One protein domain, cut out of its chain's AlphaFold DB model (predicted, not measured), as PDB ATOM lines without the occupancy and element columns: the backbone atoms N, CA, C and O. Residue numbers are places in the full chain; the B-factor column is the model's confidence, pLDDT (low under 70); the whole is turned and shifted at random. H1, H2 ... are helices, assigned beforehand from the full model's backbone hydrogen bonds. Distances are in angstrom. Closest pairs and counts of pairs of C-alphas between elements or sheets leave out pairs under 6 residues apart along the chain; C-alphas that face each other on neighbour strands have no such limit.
ATOM      1  N   GLN A 122     -50.507  50.311  59.625       89.88
ATOM      2  CA  GLN A 122     -51.579  51.150  59.094       89.88
ATOM      3  C   GLN A 122     -51.833  50.809  57.617       89.88
ATOM      4  O   GLN A 122     -50.918  50.326  56.945       89.88
ATOM      5  N   PRO A 123     -53.027  51.090  57.064       86.19
ATOM      6  CA  PRO A 123     -53.344  50.781  55.667       86.19
ATOM      7  C   PRO A 123     -52.309  51.311  54.663       86.19
ATOM      8  O   PRO A 123     -51.895  50.587  53.764       86.19
ATOM      9  N   SER A 124     -51.816  52.536  54.866       82.56
ATOM     10  CA  SER A 124     -50.760  53.146  54.045       82.56
ATOM     11  C   SER A 124     -49.400  52.440  54.157       82.56
ATOM     12  O   SER A 124     -48.571  52.522  53.263       82.56
ATOM     13  N   GLN A 125     -49.135  51.710  55.236       88.69
ATOM     14  CA  GLN A 125     -47.852  51.033  55.460       88.69
ATOM     15  C   GLN A 125     -47.823  49.617  54.877       88.69
ATOM     16  O   GLN A 125     -46.750  49.104  54.560       88.69
ATOM     17  N   MET A 126     -48.989  48.983  54.717       89.12
ATOM     18  CA  MET A 126     -49.102  47.585  54.280       89.12
ATOM     19  C   MET A 126     -48.398  47.281  52.961       89.12
ATOM     20  O   MET A 126     -47.687  46.280  52.920       89.12
ATOM     21  N   PRO A 127     -48.516  48.103  51.901       86.25
ATOM     22  CA  PRO A 127     -47.876  47.771  50.634       86.25
ATOM     23  C   PRO A 127     -46.339  47.784  50.733       86.25
ATOM     24  O   PRO A 127     -45.653  46.948  50.143       86.25
ATOM     25  N   ILE A 128     -45.793  48.688  51.550       90.12
ATOM     26  CA  ILE A 128     -44.353  48.798  51.809       90.12
ATOM     27  C   ILE A 128     -43.876  47.615  52.657       90.12
ATOM     28  O   ILE A 128     -42.872  46.979  52.333       90.12
ATOM     29  N   LEU A 129     -44.621  47.279  53.714       93.69
ATOM     30  CA  LEU A 129     -44.327  46.137  54.576       93.69
ATOM     31  C   LEU A 129     -44.416  44.805  53.812       93.69
ATOM     32  O   LEU A 129     -43.574  43.931  53.997       93.69
ATOM     33  N   MET A 130     -45.384  44.670  52.904       92.31
ATOM     34  CA  MET A 130     -45.519  43.510  52.021       92.31
ATOM     35  C   MET A 130     -44.266  43.318  51.168       92.31
ATOM     36  O   MET A 130     -43.726  42.213  51.115       92.31
ATOM     37  N   ARG A 131     -43.750  44.391  50.556       92.19
ATOM     38  CA  ARG A 131     -42.499  44.337  49.789       92.19
ATOM     39  C   ARG A 131     -41.288  44.008  50.662       92.19
ATOM     40  O   ARG A 131     -40.433  43.232  50.242       92.19
ATOM     41  N   ALA A 132     -41.218  44.572  51.866       96.06
ATOM     42  CA  ALA A 132     -40.155  44.273  52.823       96.06
ATOM     43  C   ALA A 132     -40.127  42.775  53.180       96.06
ATOM     44  O   ALA A 132     -39.069  42.142  53.147       96.06
ATOM     45  N   TYR A 133     -41.295  42.181  53.441       97.50
ATOM     46  CA  TYR A 133     -41.416  40.747  53.691       97.50
ATOM     47  C   TYR A 133     -41.109  39.886  52.466       97.50
ATOM     48  O   TYR A 133     -40.407  38.888  52.615       97.50
ATOM     49  N   LEU A 134     -41.553  40.279  51.266       94.94
ATOM     50  CA  LEU A 134     -41.164  39.595  50.031       94.94
ATOM     51  C   LEU A 134     -39.635  39.561  49.882       94.94
ATOM     52  O   LEU A 134     -39.072  38.505  49.610       94.94
ATOM     53  N   TYR A 135     -38.953  40.687  50.113       95.56
ATOM     54  CA  TYR A 135     -37.496  40.738  50.023       95.56
ATOM     55  C   TYR A 135     -36.812  39.790  51.020       95.56
ATOM     56  O   TYR A 135     -35.986  38.981  50.603       95.56
ATOM     57  N   LYS A 136     -37.169  39.842  52.317       97.00
ATOM     58  CA  LYS A 136     -36.582  38.933  53.327       97.00
ATOM     59  C   LYS A 136     -36.880  37.469  53.012       97.00
ATOM     60  O   LYS A 136     -36.006  36.627  53.179       97.00
ATOM     61  N   GLY A 137     -38.088  37.176  52.535       95.38
ATOM     62  CA  GLY A 137     -38.465  35.847  52.071       95.38
ATOM     63  C   GLY A 137     -37.550  35.353  50.952       95.38
ATOM     64  O   GLY A 137     -36.945  34.292  51.074       95.38
ATOM     65  N   GLY A 138     -37.384  36.163  49.906       92.44
ATOM     66  CA  GLY A 138     -36.556  35.841  48.746       92.44
ATOM     67  C   GLY A 138     -35.079  35.616  49.080       92.44
ATOM     68  O   GLY A 138     -34.490  34.642  48.616       92.44
ATOM     69  N   THR A 139     -34.473  36.469  49.916       93.69
ATOM     70  CA  THR A 139     -33.046  36.341  50.270       93.69
ATOM     71  C   THR A 139     -32.744  35.141  51.164       93.69
ATOM     72  O   THR A 139     -31.611  34.661  51.183       93.69
ATOM     73  N   MET A 140     -33.747  34.630  51.879       94.06
ATOM     74  CA  MET A 140     -33.604  33.491  52.786       94.06
ATOM     75  C   MET A 140     -33.957  32.152  52.142       94.06
ATOM     76  O   MET A 140     -33.734  31.120  52.765       94.06
ATOM     77  N   MET A 141     -34.481  32.131  50.909       89.25
ATOM     78  CA  MET A 141     -35.012  30.903  50.302       89.25
ATOM     79  C   MET A 141     -34.032  29.731  50.348       89.25
ATOM     80  O   MET A 141     -34.465  28.611  50.575       89.25
ATOM     81  N   THR A 142     -32.736  29.965  50.129       87.06
ATOM     82  CA  THR A 142     -31.700  28.918  50.129       87.06
ATOM     83  C   THR A 142     -31.020  28.714  51.478       87.06
ATOM     84  O   THR A 142     -30.641  27.586  51.782       87.06
ATOM     85  N   SER A 143     -30.834  29.771  52.269       92.06
ATOM     86  CA  SER A 143     -30.106  29.714  53.544       92.06
ATOM     87  C   SER A 143     -30.982  29.266  54.716       92.06
ATOM     88  O   SER A 143     -30.515  28.503  55.558       92.06
ATOM     89  N   ASP A 144     -32.243  29.700  54.752       94.38
ATOM     90  CA  ASP A 144     -33.259  29.287  55.724       94.38
ATOM     91  C   ASP A 144     -34.652  29.247  55.056       94.38
ATOM     92  O   ASP A 144     -35.445  30.191  55.159       94.38
ATOM     93  N   PRO A 145     -34.980  28.138  54.368       91.88
ATOM     94  CA  PRO A 145     -36.254  27.982  53.668       91.88
ATOM     95  C   PRO A 145     -37.489  28.115  54.573       91.88
ATOM     96  O   PRO A 145     -38.549  28.547  54.118       91.88
ATOM     97  N   THR A 146     -37.371  27.755  55.855       92.69
ATOM     98  CA  THR A 146     -38.490  27.806  56.813       92.69
ATOM     99  C   THR A 146     -38.790  29.250  57.204       92.69
ATOM    100  O   THR A 146     -39.948  29.690  57.219       92.69
ATOM    101  N   GLN A 147     -37.744  30.026  57.485       95.00
ATOM    102  CA  GLN A 147     -37.889  31.450  57.748       95.00
ATOM    103  C   GLN A 147     -38.314  32.213  56.486       95.00
ATOM    104  O   GLN A 147     -39.164  33.105  56.575       95.00
ATOM    105  N   ALA A 148     -37.819  31.813  55.310       95.00
ATOM    106  CA  ALA A 148     -38.273  32.336  54.027       95.00
ATOM    107  C   ALA A 148     -39.787  32.157  53.844       95.00
ATOM    108  O   ALA A 148     -40.497  33.134  53.600       95.00
ATOM    109  N   GLU A 149     -40.307  30.937  54.041       94.12
ATOM    110  CA  GLU A 149     -41.747  30.667  53.957       94.12
ATOM    111  C   GLU A 149     -42.538  31.548  54.931       94.12
ATOM    112  O   GLU A 149     -43.576  32.103  54.565       94.12
ATOM    113  N   THR A 150     -42.034  31.724  56.153       95.44
ATOM    114  CA  THR A 150     -42.687  32.560  57.168       95.44
ATOM    115  C   THR A 150     -42.850  34.002  56.686       95.44
ATOM    116  O   THR A 150     -43.951  34.555  56.760       95.44
ATOM    117  N   TYR A 151     -41.791  34.615  56.152       97.12
ATOM    118  CA  TYR A 151     -41.866  35.973  55.613       97.12
ATOM    119  C   TYR A 151     -42.776  36.063  54.387       97.12
ATOM    120  O   TYR A 151     -43.614  36.963  54.313       97.12
ATOM    121  N   LEU A 152     -42.691  35.105  53.464       95.12
ATOM    122  CA  LEU A 152     -43.544  35.087  52.276       95.12
ATOM    123  C   LEU A 152     -45.025  34.923  52.625       95.12
ATOM    124  O   LEU A 152     -45.875  35.578  52.024       95.12
ATOM    125  N   ARG A 153     -45.359  34.125  53.646       94.56
ATOM    126  CA  ARG A 153     -46.735  34.010  54.148       94.56
ATOM    127  C   ARG A 153     -47.221  35.297  54.813       94.56
ATOM    128  O   ARG A 153     -48.383  35.652  54.622       94.56
ATOM    129  N   LYS A 154     -46.357  36.025  55.533       95.44
ATOM    130  CA  LYS A 154     -46.692  37.365  56.046       95.44
ATOM    131  C   LYS A 154     -46.962  38.348  54.903       95.44
ATOM    132  O   LYS A 154     -47.953  39.070  54.954       95.44
ATOM    133  N   ALA A 155     -46.140  38.337  53.852       93.62
ATOM    134  CA  ALA A 155     -46.368  39.151  52.659       93.62
ATOM    135  C   ALA A 155     -47.702  38.795  51.972       93.62
ATOM    136  O   ALA A 155     -48.493  39.681  51.658       93.62
ATOM    137  N   ALA A 156     -47.992  37.500  51.808       90.94
ATOM    138  CA  ALA A 156     -49.246  37.012  51.233       90.94
ATOM    139  C   ALA A 156     -50.478  37.414  52.062       90.94
ATOM    140  O   ALA A 156     -51.522  37.738  51.509       90.94
ATOM    141  N   ALA A 157     -50.379  37.426  53.393       91.62
ATOM    142  CA  ALA A 157     -51.477  37.880  54.246       91.62
ATOM    143  C   ALA A 157     -51.789  39.376  54.044       91.62
ATOM    144  O   ALA A 157     -52.954  39.763  54.047       91.62
ATOM    145  N   LEU A 158     -50.763  40.207  53.824       90.00
ATOM    146  CA  LEU A 158     -50.942  41.635  53.550       90.00
ATOM    147  C   LEU A 158     -51.570  41.894  52.176       90.00
ATOM    148  O   LEU A 158     -52.357  42.829  52.046       90.00
ATOM    149  N   SER A 159     -51.270  41.069  51.167       84.31
ATOM    150  CA  SER A 159     -51.796  41.257  49.805       84.31
ATOM    151  C   SER A 159     -53.317  41.085  49.713       84.31
ATOM    152  O   SER A 159     -53.945  41.653  48.821       84.31
ATOM    153  N   VAL A 160     -53.913  40.342  50.653       84.12
ATOM    154  CA  VAL A 160     -55.362  40.096  50.726       84.12
ATOM    155  C   VAL A 160     -56.085  40.944  51.769       84.12
ATOM    156  O   VAL A 160     -57.307  40.838  51.886       84.12
ATOM    157  N   ASP A 161     -55.365  41.754  52.548       85.81
ATOM    158  CA  ASP A 161     -55.978  42.568  53.594       85.81
ATOM    159  C   ASP A 161     -56.915  43.605  52.948       85.81
ATOM    160  O   ASP A 161     -56.466  44.406  52.128       85.81
ATOM    161  N   PRO A 162     -58.213  43.656  53.300       82.75
ATOM    162  CA  PRO A 162     -59.156  44.579  52.663       82.75
ATOM    163  C   PRO A 162     -58.759  46.055  52.826       82.75
ATOM    164  O   PRO A 162     -59.152  46.898  52.018       82.75
ATOM    165  N   ARG A 163     -57.948  46.385  53.840       84.62
ATOM    166  CA  ARG A 163     -57.431  47.738  54.067       84.62
ATOM    167  C   ARG A 163     -56.415  48.154  53.001       84.62
ATOM    168  O   ARG A 163     -56.322  49.346  52.710       84.62
ATOM    169  N   ILE A 164     -55.704  47.205  52.380       78.50
ATOM    170  CA  ILE A 164     -54.730  47.508  51.323       78.50
ATOM    171  C   ILE A 164     -55.428  48.045  50.071       78.50
ATOM    172  O   ILE A 164     -54.974  49.024  49.489       78.50
ATOM    173  N   ALA A 165     -56.594  47.497  49.712       71.56
ATOM    174  CA  ALA A 165     -57.365  47.951  48.554       71.56
ATOM    175  C   ALA A 165     -57.827  49.411  48.709       71.56
ATOM    176  O   ALA A 165     -57.827  50.174  47.743       71.56
ATOM    177  N   ALA A 166     -58.180  49.830  49.929       71.50
ATOM    178  CA  ALA A 166     -58.498  51.226  50.218       71.50
ATOM    179  C   ALA A 166     -57.261  52.134  50.093       71.50
ATOM    180  O   ALA A 166     -57.361  53.233  49.548       71.50
ATOM    181  N   ALA A 167     -56.092  51.666  50.541       72.38
ATOM    182  CA  ALA A 167     -54.840  52.410  50.431       72.38
ATOM    183  C   ALA A 167     -54.400  52.600  48.968       72.38
ATOM    184  O   ALA A 167     -54.027  53.709  48.588       72.38
ATOM    185  N   LEU A 168     -54.515  51.563  48.130       70.56
ATOM    186  CA  LEU A 168     -54.146  51.617  46.706       70.56
ATOM    187  C   LEU A 168     -55.029  52.564  45.883       70.56
ATOM    188  O   LEU A 168     -54.566  53.153  44.910       70.56
ATOM    189  N   ASN A 169     -56.285  52.750  46.293       68.69
ATOM    190  CA  ASN A 169     -57.206  53.690  45.655       68.69
ATOM    191  C   ASN A 169     -57.053  55.136  46.160       68.69
ATOM    192  O   ASN A 169     -57.712  56.041  45.645       68.69
ATOM    193  N   SER A 170     -56.203  55.379  47.163       65.94
ATOM    194  CA  SER A 170     -55.973  56.720  47.702       65.94
ATOM    195  C   SER A 170     -55.023  57.537  46.819       65.94
ATOM    196  O   SER A 170     -54.081  57.020  46.216       65.94
ATOM    197  N   THR A 171     -55.232  58.853  46.768       61.72
ATOM    198  CA  THR A 171     -54.352  59.789  46.047       61.72
ATOM    199  C   THR A 171     -52.950  59.883  46.652       61.72
ATOM    200  O   THR A 171     -52.018  60.254  45.944       61.72
ATOM    201  N   GLU A 172     -52.782  59.515  47.926       58.41
ATOM    202  CA  GLU A 172     -51.490  59.512  48.625       58.41
ATOM    203  C   GLU A 172     -50.509  58.482  48.044       58.41
ATOM    204  O   GLU A 172     -49.304  58.729  48.024       58.41
ATOM    205  N   PHE A 173     -51.017  57.362  47.518       56.50
ATOM    206  CA  PHE A 173     -50.204  56.298  46.911       56.50
ATOM    207  C   PHE A 173     -50.120  56.381  45.386       56.50
ATOM    208  O   PHE A 173     -49.177  55.865  44.789       56.50
ATOM    209  N   ASN A 174     -51.045  57.101  44.750       51.09
ATOM    210  CA  ASN A 174     -51.174  57.173  43.293       51.09
ATOM    211  C   ASN A 174     -50.139  58.091  42.602       51.09
ATOM    212  O   ASN A 174     -50.246  58.387  41.410       51.09
ATOM    213  N   ALA A 175     -49.119  58.560  43.326       46.47
ATOM    214  CA  ALA A 175     -48.035  59.358  42.766       46.47
ATOM    215  C   ALA A 175     -47.049  58.465  41.978       46.47
ATOM    216  O   ALA A 175     -46.004  58.046  42.470       46.47
ATOM    217  N   TYR A 176     -47.405  58.194  40.721       47.06
ATOM    218  CA  TYR A 176     -46.544  57.798  39.594       47.06
ATOM    219  C   TYR A 176     -45.793  56.451  39.600       47.06
ATOM    220  O   TYR A 176     -45.367  56.045  38.522       47.06
ATOM    221  N   VAL A 177     -45.636  55.731  40.717       53.72
ATOM    222  CA  VAL A 177     -44.855  54.463  40.729       53.72
ATOM    223  C   VAL A 177     -45.594  53.285  41.381       53.72
ATOM    224  O   VAL A 177     -45.272  52.134  41.112       53.72
ATOM    225  N   TYR A 178     -46.620  53.544  42.192       63.62
ATOM    226  CA  TYR A 178     -47.188  52.548  43.112       63.62
ATOM    227  C   TYR A 178     -48.684  52.350  42.876       63.62
ATOM    228  O   TYR A 178     -49.512  52.577  43.756       63.62
ATOM    229  N   ASN A 179     -49.020  51.970  41.645       66.12
ATOM    230  CA  ASN A 179     -50.382  51.652  41.234       66.12
ATOM    231  C   ASN A 179     -50.709  50.175  41.500       66.12
ATOM    232  O   ASN A 179     -49.839  49.388  41.866       66.12
ATOM    233  N   GLN A 180     -51.975  49.809  41.315       72.38
ATOM    234  CA  GLN A 180     -52.437  48.431  41.455       72.38
ATOM    235  C   GLN A 180     -51.535  47.424  40.695       72.38
ATOM    236  O   GLN A 180     -50.950  46.592  41.378       72.38
ATOM    237  N   PRO A 181     -51.254  47.567  39.378       76.50
ATOM    238  CA  PRO A 181     -50.379  46.646  38.636       76.50
ATOM    239  C   PRO A 181     -49.034  46.304  39.293       76.50
ATOM    240  O   PRO A 181     -48.594  45.159  39.244       76.50
ATOM    241  N   PHE A 182     -48.376  47.277  39.930       77.06
ATOM    242  CA  PHE A 182     -47.118  47.036  40.640       77.06
ATOM    243  C   PHE A 182     -47.286  46.056  41.817       77.06
ATOM    244  O   PHE A 182     -46.430  45.212  42.077       77.06
ATOM    245  N   TYR A 183     -48.397  46.152  42.547       77.38
ATOM    246  CA  TYR A 183     -48.686  45.253  43.662       77.38
ATOM    247  C   TYR A 183     -49.231  43.902  43.206       77.38
ATOM    248  O   TYR A 183     -49.017  42.906  43.902       77.38
ATOM    249  N   ASP A 184     -49.835  43.852  42.020       77.44
ATOM    250  CA  ASP A 184     -50.201  42.614  41.343       77.44
ATOM    251  C   ASP A 184     -48.956  41.764  41.064       77.44
ATOM    252  O   ASP A 184     -48.903  40.593  41.447       77.44
ATOM    253  N   GLU A 185     -47.904  42.384  40.526       79.00
ATOM    254  CA  GLU A 185     -46.608  41.741  40.280       79.00
ATOM    255  C   GLU A 185     -45.930  41.263  41.580       79.00
ATOM    256  O   GLU A 185     -45.349  40.171  41.638       79.00
ATOM    257  N   ILE A 186     -46.035  42.039  42.667       84.44
ATOM    258  CA  ILE A 186     -45.542  41.615  43.987       84.44
ATOM    259  C   ILE A 186     -46.299  40.377  44.473       84.44
ATOM    260  O   ILE A 186     -45.667  39.423  44.931       84.44
ATOM    261  N   ALA A 187     -47.632  40.366  44.375       82.88
ATOM    262  CA  ALA A 187     -48.441  39.218  44.775       82.88
ATOM    263  C   ALA A 187     -48.067  37.966  43.965       82.88
ATOM    264  O   ALA A 187     -47.832  36.911  44.560       82.88
ATOM    265  N   GLU A 188     -47.931  38.097  42.639       81.06
ATOM    266  CA  GLU A 188     -47.445  37.038  41.740       81.06
ATOM    267  C   GLU A 188     -46.094  36.482  42.197       81.06
ATOM    268  O   GLU A 188     -45.938  35.269  42.359       81.06
ATOM    269  N   THR A 189     -45.136  37.366  42.474       85.00
ATOM    270  CA  THR A 189     -43.791  36.978  42.912       85.00
ATOM    271  C   THR A 189     -43.825  36.218  44.240       85.00
ATOM    272  O   THR A 189     -43.115  35.222  44.397       85.00
ATOM    273  N   ILE A 190     -44.679  36.630  45.187       89.25
ATOM    274  CA  ILE A 190     -44.853  35.930  46.469       89.25
ATOM    275  C   ILE A 190     -45.305  34.480  46.239       89.25
ATOM    276  O   ILE A 190     -44.724  33.560  46.821       89.25
ATOM    277  N   GLN A 191     -46.307  34.247  45.381       85.88
ATOM    278  CA  GLN A 191     -46.763  32.881  45.095       85.88
ATOM    279  C   GLN A 191     -45.714  32.069  44.348       85.88
ATOM    280  O   GLN A 191     -45.496  30.917  44.712       85.88
ATOM    281  N   ALA A 192     -45.028  32.656  43.364       81.50
ATOM    282  CA  ALA A 192     -43.955  31.976  42.641       81.50
ATOM    283  C   ALA A 192     -42.879  31.454  43.608       81.50
ATOM    284  O   ALA A 192     -42.491  30.289  43.543       81.50
ATOM    285  N   GLN A 193     -42.448  32.279  44.567       86.69
ATOM    286  CA  GLN A 193     -41.448  31.875  45.556       86.69
ATOM    287  C   GLN A 193     -41.973  30.801  46.522       86.69
ATOM    288  O   GLN A 193     -41.260  29.841  46.818       86.69
ATOM    289  N   LEU A 194     -43.227  30.904  46.974       87.00
ATOM    290  CA  LEU A 194     -43.861  29.882  47.820       87.00
ATOM    291  C   LEU A 194     -44.029  28.533  47.101       87.00
ATOM    292  O   LEU A 194     -43.809  27.481  47.704       87.00
ATOM    293  N   ILE A 195     -44.396  28.560  45.818       81.06
ATOM    294  CA  ILE A 195     -44.471  27.377  44.953       81.06
ATOM    295  C   ILE A 195     -43.081  26.760  44.810       81.06
ATOM    296  O   ILE A 195     -42.935  25.562  45.040       81.06
ATOM    297  N   THR A 196     -42.048  27.564  44.537       80.81
ATOM    298  CA  THR A 196     -40.660  27.087  44.458       80.81
ATOM    299  C   THR A 196     -40.218  26.392  45.748       80.81
ATOM    300  O   THR A 196     -39.633  25.310  45.672       80.81
ATOM    301  N   LEU A 197     -40.521  26.957  46.926       81.19
ATOM    302  CA  LEU A 197     -40.168  26.344  48.217       81.19
ATOM    303  C   LEU A 197     -40.799  24.956  48.398       81.19
ATOM    304  O   LEU A 197     -40.119  24.031  48.850       81.19
ATOM    305  N   ARG A 198     -42.079  24.795  48.036       79.19
ATOM    306  CA  ARG A 198     -42.778  23.501  48.113       79.19
ATOM    307  C   ARG A 198     -42.291  22.514  47.059       79.19
ATOM    308  O   ARG A 198     -41.943  21.391  47.401       79.19
ATOM    309  N   TYR A 199     -42.235  22.940  45.800       72.50
ATOM    310  CA  TYR A 199     -41.859  22.084  44.678       72.50
ATOM    311  C   TYR A 199     -40.444  21.529  44.835       72.50
ATOM    312  O   TYR A 199     -40.218  20.352  44.597       72.50
ATOM    313  N   ARG A 200     -39.485  22.343  45.288       72.00
ATOM    314  CA  ARG A 200     -38.102  21.891  45.509       72.00
ATOM    315  C   ARG A 200     -37.918  21.084  46.802       72.00
ATOM    316  O   ARG A 200     -36.790  20.699  47.098       72.00
ATOM    317  N   GLY A 201     -38.970  20.869  47.598       69.25
ATOM    318  CA  GLY A 201     -38.855  20.170  48.879       69.25
ATOM    319  C   GLY A 201     -37.994  20.914  49.909       69.25
ATOM    320  O   GLY A 201     -37.482  20.326  50.859       69.25
ATOM    321  N   MET A 202     -37.813  22.231  49.745       74.62
ATOM    322  CA  MET A 202     -36.838  23.011  50.527       74.62
ATOM    323  C   MET A 202     -37.211  23.112  52.010       74.62
ATOM    324  O   MET A 202     -36.371  23.423  52.844       74.62
ATOM    325  N   LEU A 203     -38.458  22.796  52.354       76.81
ATOM    326  CA  LEU A 203     -38.993  22.805  53.715       76.81
ATOM    327  C   LEU A 203     -38.752  21.481  54.468       76.81
ATOM    328  O   LEU A 203     -39.530  21.129  55.353       76.81
ATOM    329  N   GLY A 204     -37.730  20.710  54.079       66.31
ATOM    330  CA  GLY A 204     -37.470  19.374  54.632       66.31
ATOM    331  C   GLY A 204     -38.545  18.348  54.261       66.31
ATOM    332  O   GLY A 204     -38.778  17.398  55.003       66.31
ATOM    333  N   ARG A 205     -39.233  18.567  53.137       69.44
ATOM    334  CA  ARG A 205     -40.277  17.689  52.590       69.44
ATOM    335  C   ARG A 205     -39.799  17.145  51.253       69.44
ATOM    336  O   ARG A 205     -38.941  17.757  50.625       69.44
ATOM    337  N   GLU A 206     -40.349  16.026  50.800       66.12
ATOM    338  CA  GLU A 206     -40.094  15.604  49.422       66.12
ATOM    339  C   GLU A 206     -40.609  16.666  48.448       66.12
ATOM    340  O   GLU A 206     -41.606  17.347  48.707       66.12
ATOM    341  N   ALA A 207     -39.876  16.834  47.349       67.50
ATOM    342  CA  ALA A 207     -40.324  17.634  46.226       67.50
ATOM    343  C   ALA A 207     -41.699  17.129  45.776       67.50
ATOM    344  O   ALA A 207     -41.866  15.930  45.558       67.50
ATOM    345  N   ASP A 208     -42.665  18.033  45.636       66.88
ATOM    346  CA  ASP A 208     -44.003  17.688  45.160       66.88
ATOM    347  C   ASP A 208     -44.176  18.153  43.709       66.88
ATOM    348  O   ASP A 208     -44.570  19.301  43.463       66.88
ATOM    349  N   PRO A 209     -43.870  17.288  42.724       64.00
ATOM    350  CA  PRO A 209     -43.987  17.649  41.326       64.00
ATOM    351  C   PRO A 209     -45.431  17.757  40.831       64.00
ATOM    352  O   PRO A 209     -45.657  18.345  39.774       64.00
ATOM    353  N   SER A 210     -46.410  17.251  41.592       63.25
ATOM    354  CA  SER A 210     -47.828  17.354  41.230       63.25
ATOM    355  C   SER A 210     -48.341  18.797  41.283       63.25
ATOM    356  O   SER A 210     -49.239  19.147  40.522       63.25
ATOM    357  N   ILE A 211     -47.684  19.675  42.057       63.62
ATOM    358  CA  ILE A 211     -47.995  21.115  42.144       63.62
ATOM    359  C   ILE A 211     -47.950  21.808  40.772       63.62
ATOM    360  O   ILE A 211     -48.660  22.787  40.551       63.62
ATOM    361  N   LEU A 212     -47.128  21.311  39.842       60.16
ATOM    362  CA  LEU A 212     -47.036  21.853  38.483       60.16
ATOM    363  C   LEU A 212     -47.997  21.184  37.490       60.16
ATOM    364  O   LEU A 212     -48.251  21.741  36.422       60.16
ATOM    365  N   LYS A 213     -48.498  19.991  37.826       53.53
ATOM    366  CA  LYS A 213     -49.268  19.122  36.930       53.53
ATOM    367  C   LYS A 213     -50.781  19.242  37.142       53.53
ATOM    368  O   LYS A 213     -51.517  19.242  36.164       53.53
ATOM    369  N   ASP A 214     -51.231  19.431  38.383       51.38
ATOM    370  CA  ASP A 214     -52.647  19.324  38.769       51.38
ATOM    371  C   ASP A 214     -53.279  20.681  39.138       51.38
ATOM    372  O   ASP A 214     -54.019  20.807  40.113       51.38
ATOM    373  N   HIS A 215     -53.032  21.693  38.301       54.53
ATOM    374  CA  HIS A 215     -53.503  23.080  38.418       54.53
ATOM    375  C   HIS A 215     -52.678  23.951  39.374       54.53
ATOM    376  O   HIS A 215     -52.626  23.746  40.582       54.53
ATOM    377  N   CYS A 216     -52.096  25.011  38.814       66.44
ATOM    378  CA  CYS A 216     -51.455  26.091  39.552       66.44
ATOM    379  C   CYS A 216     -52.415  26.740  40.548       66.44
ATOM    380  O   CYS A 216     -53.203  27.613  40.187       66.44
ATOM    381  N   GLN A 217     -52.349  26.292  41.800       70.19
ATOM    382  CA  GLN A 217     -53.111  26.829  42.920       70.19
ATOM    383  C   GLN A 217     -52.221  27.705  43.800       70.19
ATOM    384  O   GLN A 217     -51.025  27.455  43.969       70.19
ATOM    385  N   ALA A 218     -52.816  28.739  44.391       72.06
ATOM    386  CA  ALA A 218     -52.113  29.594  45.331       72.06
ATOM    387  C   ALA A 218     -51.743  28.802  46.600       72.06
ATOM    388  O   ALA A 218     -52.565  28.104  47.190       72.06
ATOM    389  N   VAL A 219     -50.492  28.932  47.039       76.38
ATOM    390  CA  VAL A 219     -49.929  28.253  48.221       76.38
ATOM    391  C   VAL A 219     -50.257  28.992  49.525       76.38
ATOM    392  O   VAL A 219     -50.246  28.416  50.624       76.38
ATOM    393  N   ALA A 220     -50.527  30.287  49.417       82.69
ATOM    394  CA  ALA A 220     -50.956  31.150  50.508       82.69
ATOM    395  C   ALA A 220     -52.085  32.072  50.044       82.69
ATOM    396  O   ALA A 220     -52.511  32.004  48.893       82.69
ATOM    397  N   ALA A 221     -52.545  32.941  50.947       79.94
ATOM    398  CA  ALA A 221     -53.565  33.931  50.650       79.94
ATOM    399  C   ALA A 221     -53.243  34.690  49.348       79.94
ATOM    400  O   ALA A 221     -52.120  35.149  49.134       79.94
ATOM    401  N   TRP A 222     -54.233  34.752  48.462       73.19
ATOM    402  CA  TRP A 222     -54.126  35.365  47.146       73.19
ATOM    403  C   TRP A 222     -55.249  36.381  46.976       73.19
ATOM    404  O   TRP A 222     -56.390  36.037  47.294       73.19
ATOM    405  N   PRO A 223     -54.962  37.612  46.523       65.00
ATOM    406  CA  PRO A 223     -55.956  38.672  46.502       65.00
ATOM    407  C   PRO A 223     -57.108  38.336  45.551       65.00
ATOM    408  O   PRO A 223     -56.891  38.224  44.346       65.00
ATOM    409  N   PRO A 224     -58.355  38.244  46.051       54.03
ATOM    410  CA  PRO A 224     -59.529  38.169  45.192       54.03
ATOM    411  C   PRO A 224     -60.089  39.564  44.856       54.03
ATOM    412  O   PRO A 224     -60.887  39.702  43.936       54.03
ATOM    413  N   ALA A 225     -59.705  40.605  45.608       45.88
ATOM    414  CA  ALA A 225     -60.475  41.847  45.728       45.88
ATOM    415  C   ALA A 225     -60.221  42.907  44.639       45.88
ATOM    416  O   ALA A 225     -61.062  43.785  44.454       45.88
ATOM    417  N   TRP A 226     -59.101  42.850  43.916       50.66
ATOM    418  CA  TRP A 226     -58.776  43.827  42.864       50.66
ATOM    419  C   TRP A 226     -58.496  43.191  41.491       50.66
ATOM    420  O   TRP A 226     -58.428  43.898  40.487       50.66
ATOM    421  N   MET A 227     -58.471  41.858  41.402       47.12
ATOM    422  CA  MET A 227     -58.369  41.138  40.132       47.12
ATOM    423  C   MET A 227     -59.757  40.931  39.508       47.12
ATOM    424  O   MET A 227     -60.489  40.007  39.861       47.12
ATOM    425  N   LYS A 228     -60.124  41.765  38.528       46.25
ATOM    426  CA  LYS A 228     -61.162  41.405  37.550       46.25
ATOM    427  C   LYS A 228     -60.517  40.509  36.484       46.25
ATOM    428  O   LYS A 228     -59.589  40.936  35.819       46.25
ATOM    429  N   MET A 229     -61.012  39.278  36.330       44.28
ATOM    430  CA  MET A 229     -60.698  38.294  35.268       44.28
ATOM    431  C   MET A 229     -59.247  37.767  35.123       44.28
ATOM    432  O   MET A 229     -59.089  36.652  34.637       44.28
ATOM    433  N   GLU A 230     -58.203  38.457  35.588       54.53
ATOM    434  CA  GLU A 230     -56.794  38.071  35.333       54.53
ATOM    435  C   GLU A 230     -56.145  37.178  36.410       54.53
ATOM    436  O   GLU A 230     -55.024  36.705  36.232       54.53
ATOM    437  N   ALA A 231     -56.845  36.869  37.507       52.69
ATOM    438  CA  ALA A 231     -56.273  36.114  38.630       52.69
ATOM    439  C   ALA A 231     -55.749  34.721  38.252       52.69
ATOM    440  O   ALA A 231     -54.678  34.321  38.710       52.69
ATOM    441  N   GLY A 232     -56.478  34.002  37.394       59.03
ATOM    442  CA  GLY A 232     -56.040  32.699  36.890       59.03
ATOM    443  C   GLY A 232     -54.799  32.807  36.000       59.03
ATOM    444  O   GLY A 232     -53.889  31.992  36.118       59.03
ATOM    445  N   TYR A 233     -54.724  33.850  35.169       63.94
ATOM    446  CA  TYR A 233     -53.590  34.098  34.277       63.94
ATOM    447  C   TYR A 233     -52.321  34.482  35.052       63.94
ATOM    448  O   TYR A 233     -51.241  33.956  34.790       63.94
ATOM    449  N   ASN A 234     -52.452  35.345  36.058       65.31
ATOM    450  CA  ASN A 234     -51.340  35.807  36.891       65.31
ATOM    451  C   ASN A 234     -50.770  34.675  37.762       65.31
ATOM    452  O   ASN A 234     -49.554  34.529  37.886       65.31
ATOM    453  N   LEU A 235     -51.630  33.801  38.291       68.12
ATOM    454  CA  LEU A 235     -51.199  32.620  39.036       68.12
ATOM    455  C   LEU A 235     -50.501  31.583  38.137       68.12
ATOM    456  O   LEU A 235     -49.467  31.033  38.518       68.12
ATOM    457  N   GLN A 236     -51.008  31.362  36.920       70.56
ATOM    458  CA  GLN A 236     -50.325  30.540  35.914       70.56
ATOM    459  C   GLN A 236     -48.959  31.123  35.536       70.56
ATOM    460  O   GLN A 236     -47.983  30.381  35.432       70.56
ATOM    461  N   ARG A 237     -48.853  32.448  35.387       69.62
ATOM    462  CA  ARG A 237     -47.584  33.134  35.112       69.62
ATOM    463  C   ARG A 237     -46.591  32.984  36.263       69.62
ATOM    464  O   ARG A 237     -45.422  32.702  36.012       69.62
ATOM    465  N   ALA A 238     -47.041  33.110  37.511       66.06
ATOM    466  CA  ALA A 238     -46.213  32.891  38.697       66.06
ATOM    467  C   ALA A 238     -45.654  31.457  38.738       66.06
ATOM    468  O   ALA A 238     -44.459  31.255  38.953       66.06
ATOM    469  N   CYS A 239     -46.498  30.469  38.444       71.38
ATOM    470  CA  CYS A 239     -46.099  29.077  38.256       71.38
ATOM    471  C   CYS A 239     -45.071  28.888  37.135       71.38
ATOM    472  O   CYS A 239     -44.036  28.255  37.337       71.38
ATOM    473  N   ALA A 240     -45.342  29.442  35.951       70.12
ATOM    474  CA  ALA A 240     -44.449  29.349  34.802       70.12
ATOM    475  C   ALA A 240     -43.100  30.022  35.094       70.12
ATOM    476  O   ALA A 240     -42.057  29.496  34.725       70.12
ATOM    477  N   SER A 241     -43.095  31.143  35.818       68.56
ATOM    478  CA  SER A 241     -41.882  31.824  36.279       68.56
ATOM    479  C   SER A 241     -41.079  30.963  37.260       68.56
ATOM    480  O   SER A 241     -39.872  30.794  37.082       68.56
ATOM    481  N   ALA A 242     -41.740  30.344  38.247       65.81
ATOM    482  CA  ALA A 242     -41.108  29.400  39.173       65.81
ATOM    483  C   ALA A 242     -40.486  28.203  38.433       65.81
ATOM    484  O   ALA A 242     -39.356  27.798  38.723       65.81
ATOM    485  N   TYR A 243     -41.189  27.685  37.423       68.00
ATOM    486  CA  TYR A 243     -40.679  26.659  36.521       68.00
ATOM    487  C   TYR A 243     -39.438  27.146  35.756       68.00
ATOM    488  O   TYR A 243     -38.378  26.524  35.827       68.00
ATOM    489  N   MET A 244     -39.518  28.298  35.088       65.06
ATOM    490  CA  MET A 244     -38.405  28.885  34.332       65.06
ATOM    491  C   MET A 244     -37.161  29.104  35.192       65.06
ATOM    492  O   MET A 244     -36.067  28.752  34.770       65.06
ATOM    493  N   GLN A 245     -37.306  29.620  36.415       63.94
ATOM    494  CA  GLN A 245     -36.178  29.816  37.335       63.94
ATOM    495  C   GLN A 245     -35.481  28.504  37.728       63.94
ATOM    496  O   GLN A 245     -34.309  28.523  38.097       63.94
ATOM    497  N   GLN A 246     -36.177  27.367  37.660       60.25
ATOM    498  CA  GLN A 246     -35.614  26.050  37.956       60.25
ATOM    499  C   GLN A 246     -34.963  25.386  36.738       60.25
ATOM    500  O   GLN A 246     -33.962  24.685  36.887       60.25
ATOM    501  N   TYR A 247     -35.535  25.577  35.548       59.03
ATOM    502  CA  TYR A 247     -35.076  24.939  34.312       59.03
ATOM    503  C   TYR A 247     -34.293  25.879  33.394       59.03
ATOM    504  O   TYR A 247     -33.954  25.467  32.291       59.03
ATOM    505  N   HIS A 248     -33.959  27.098  33.828       55.09
ATOM    506  CA  HIS A 248     -33.210  28.075  33.028       55.09
ATOM    507  C   HIS A 248     -31.943  27.471  32.394       55.09
ATOM    508  O   HIS A 248     -31.653  27.722  31.230       55.09
ATOM    509  N   ASP A 249     -31.249  26.587  33.117       50.66
ATOM    510  CA  ASP A 249     -30.024  25.933  32.638       50.66
ATOM    511  C   ASP A 249     -30.280  24.695  31.754       50.66
ATOM    512  O   ASP A 249     -29.353  24.130  31.176       50.66
ATOM    513  N   LYS A 250     -31.534  24.234  31.668       52.09
ATOM    514  CA  LYS A 250     -31.967  23.029  30.937       52.09
ATOM    515  C   LYS A 250     -32.897  23.329  29.759       52.09
ATOM    516  O   LYS A 250     -33.226  22.413  29.008       52.09
ATOM    517  N   LEU A 251     -33.334  24.575  29.602       49.22
ATOM    518  CA  LEU A 251     -34.206  25.001  28.514       49.22
ATOM    519  C   LEU A 251     -33.377  25.425  27.293       49.22
ATOM    520  O   LEU A 251     -32.317  26.036  27.446       49.22
TER     521      LEU A 251
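Overview. This is residues 122 to 251 of the 273 residues of an uncharacterized protein of Dyella sp. OK004 (UniProt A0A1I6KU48). The hairpin of H1 and H2 packs on one side of long H4, an up-and-down bundle in which each helix runs against the one before; H6 crosses H4 on its other side. Short H3 and H5 lie near opposite ends of H4. The 130 printed residues have six named helices, H1 to H6, and no named strand: all helix, compact, radius of gyration of the C-alphas 14.9 A, spans 45 by 31 by 24 A.

Along the chain. H1 is residues 126 to 140, 21.0 A, from C-alpha 126 at (-49.102, 47.585, 54.280). H2 is 145 to 159, H3 162 to 168, H4 180 to 199, 28.6 A, and H5 210 to 213. H6, 231 to 247, ends at C-alpha 247, (-35.076, 24.939, 34.312).

Arrangement. Closest C-alphas show H1 touches H2 (Gly 137, Ala 148, 4.0 A), a shallow tilt of 17 degrees, opposite ways. H4 touches H2 (Ile 190, Leu 152, 6.0 A) and H1 (Ile 190, Leu 134, 6.3 A). With residues 188 to 196 alone, H4 touches H6 (Ala 192, Ala 238, 4.6 A), a steep tilt of 50 degrees. Every O i to N i+4 pair is within hydrogen-bond range in H1, H2, H4 and H6; H3 has 2 of 3, H5 is too short.

Size, cuts and confidence. The printed part has no cut. The links H3 to H4 and H5 to H6 are long. Mean pLDDT of the printed part is 75.0; 51 residues are under 70.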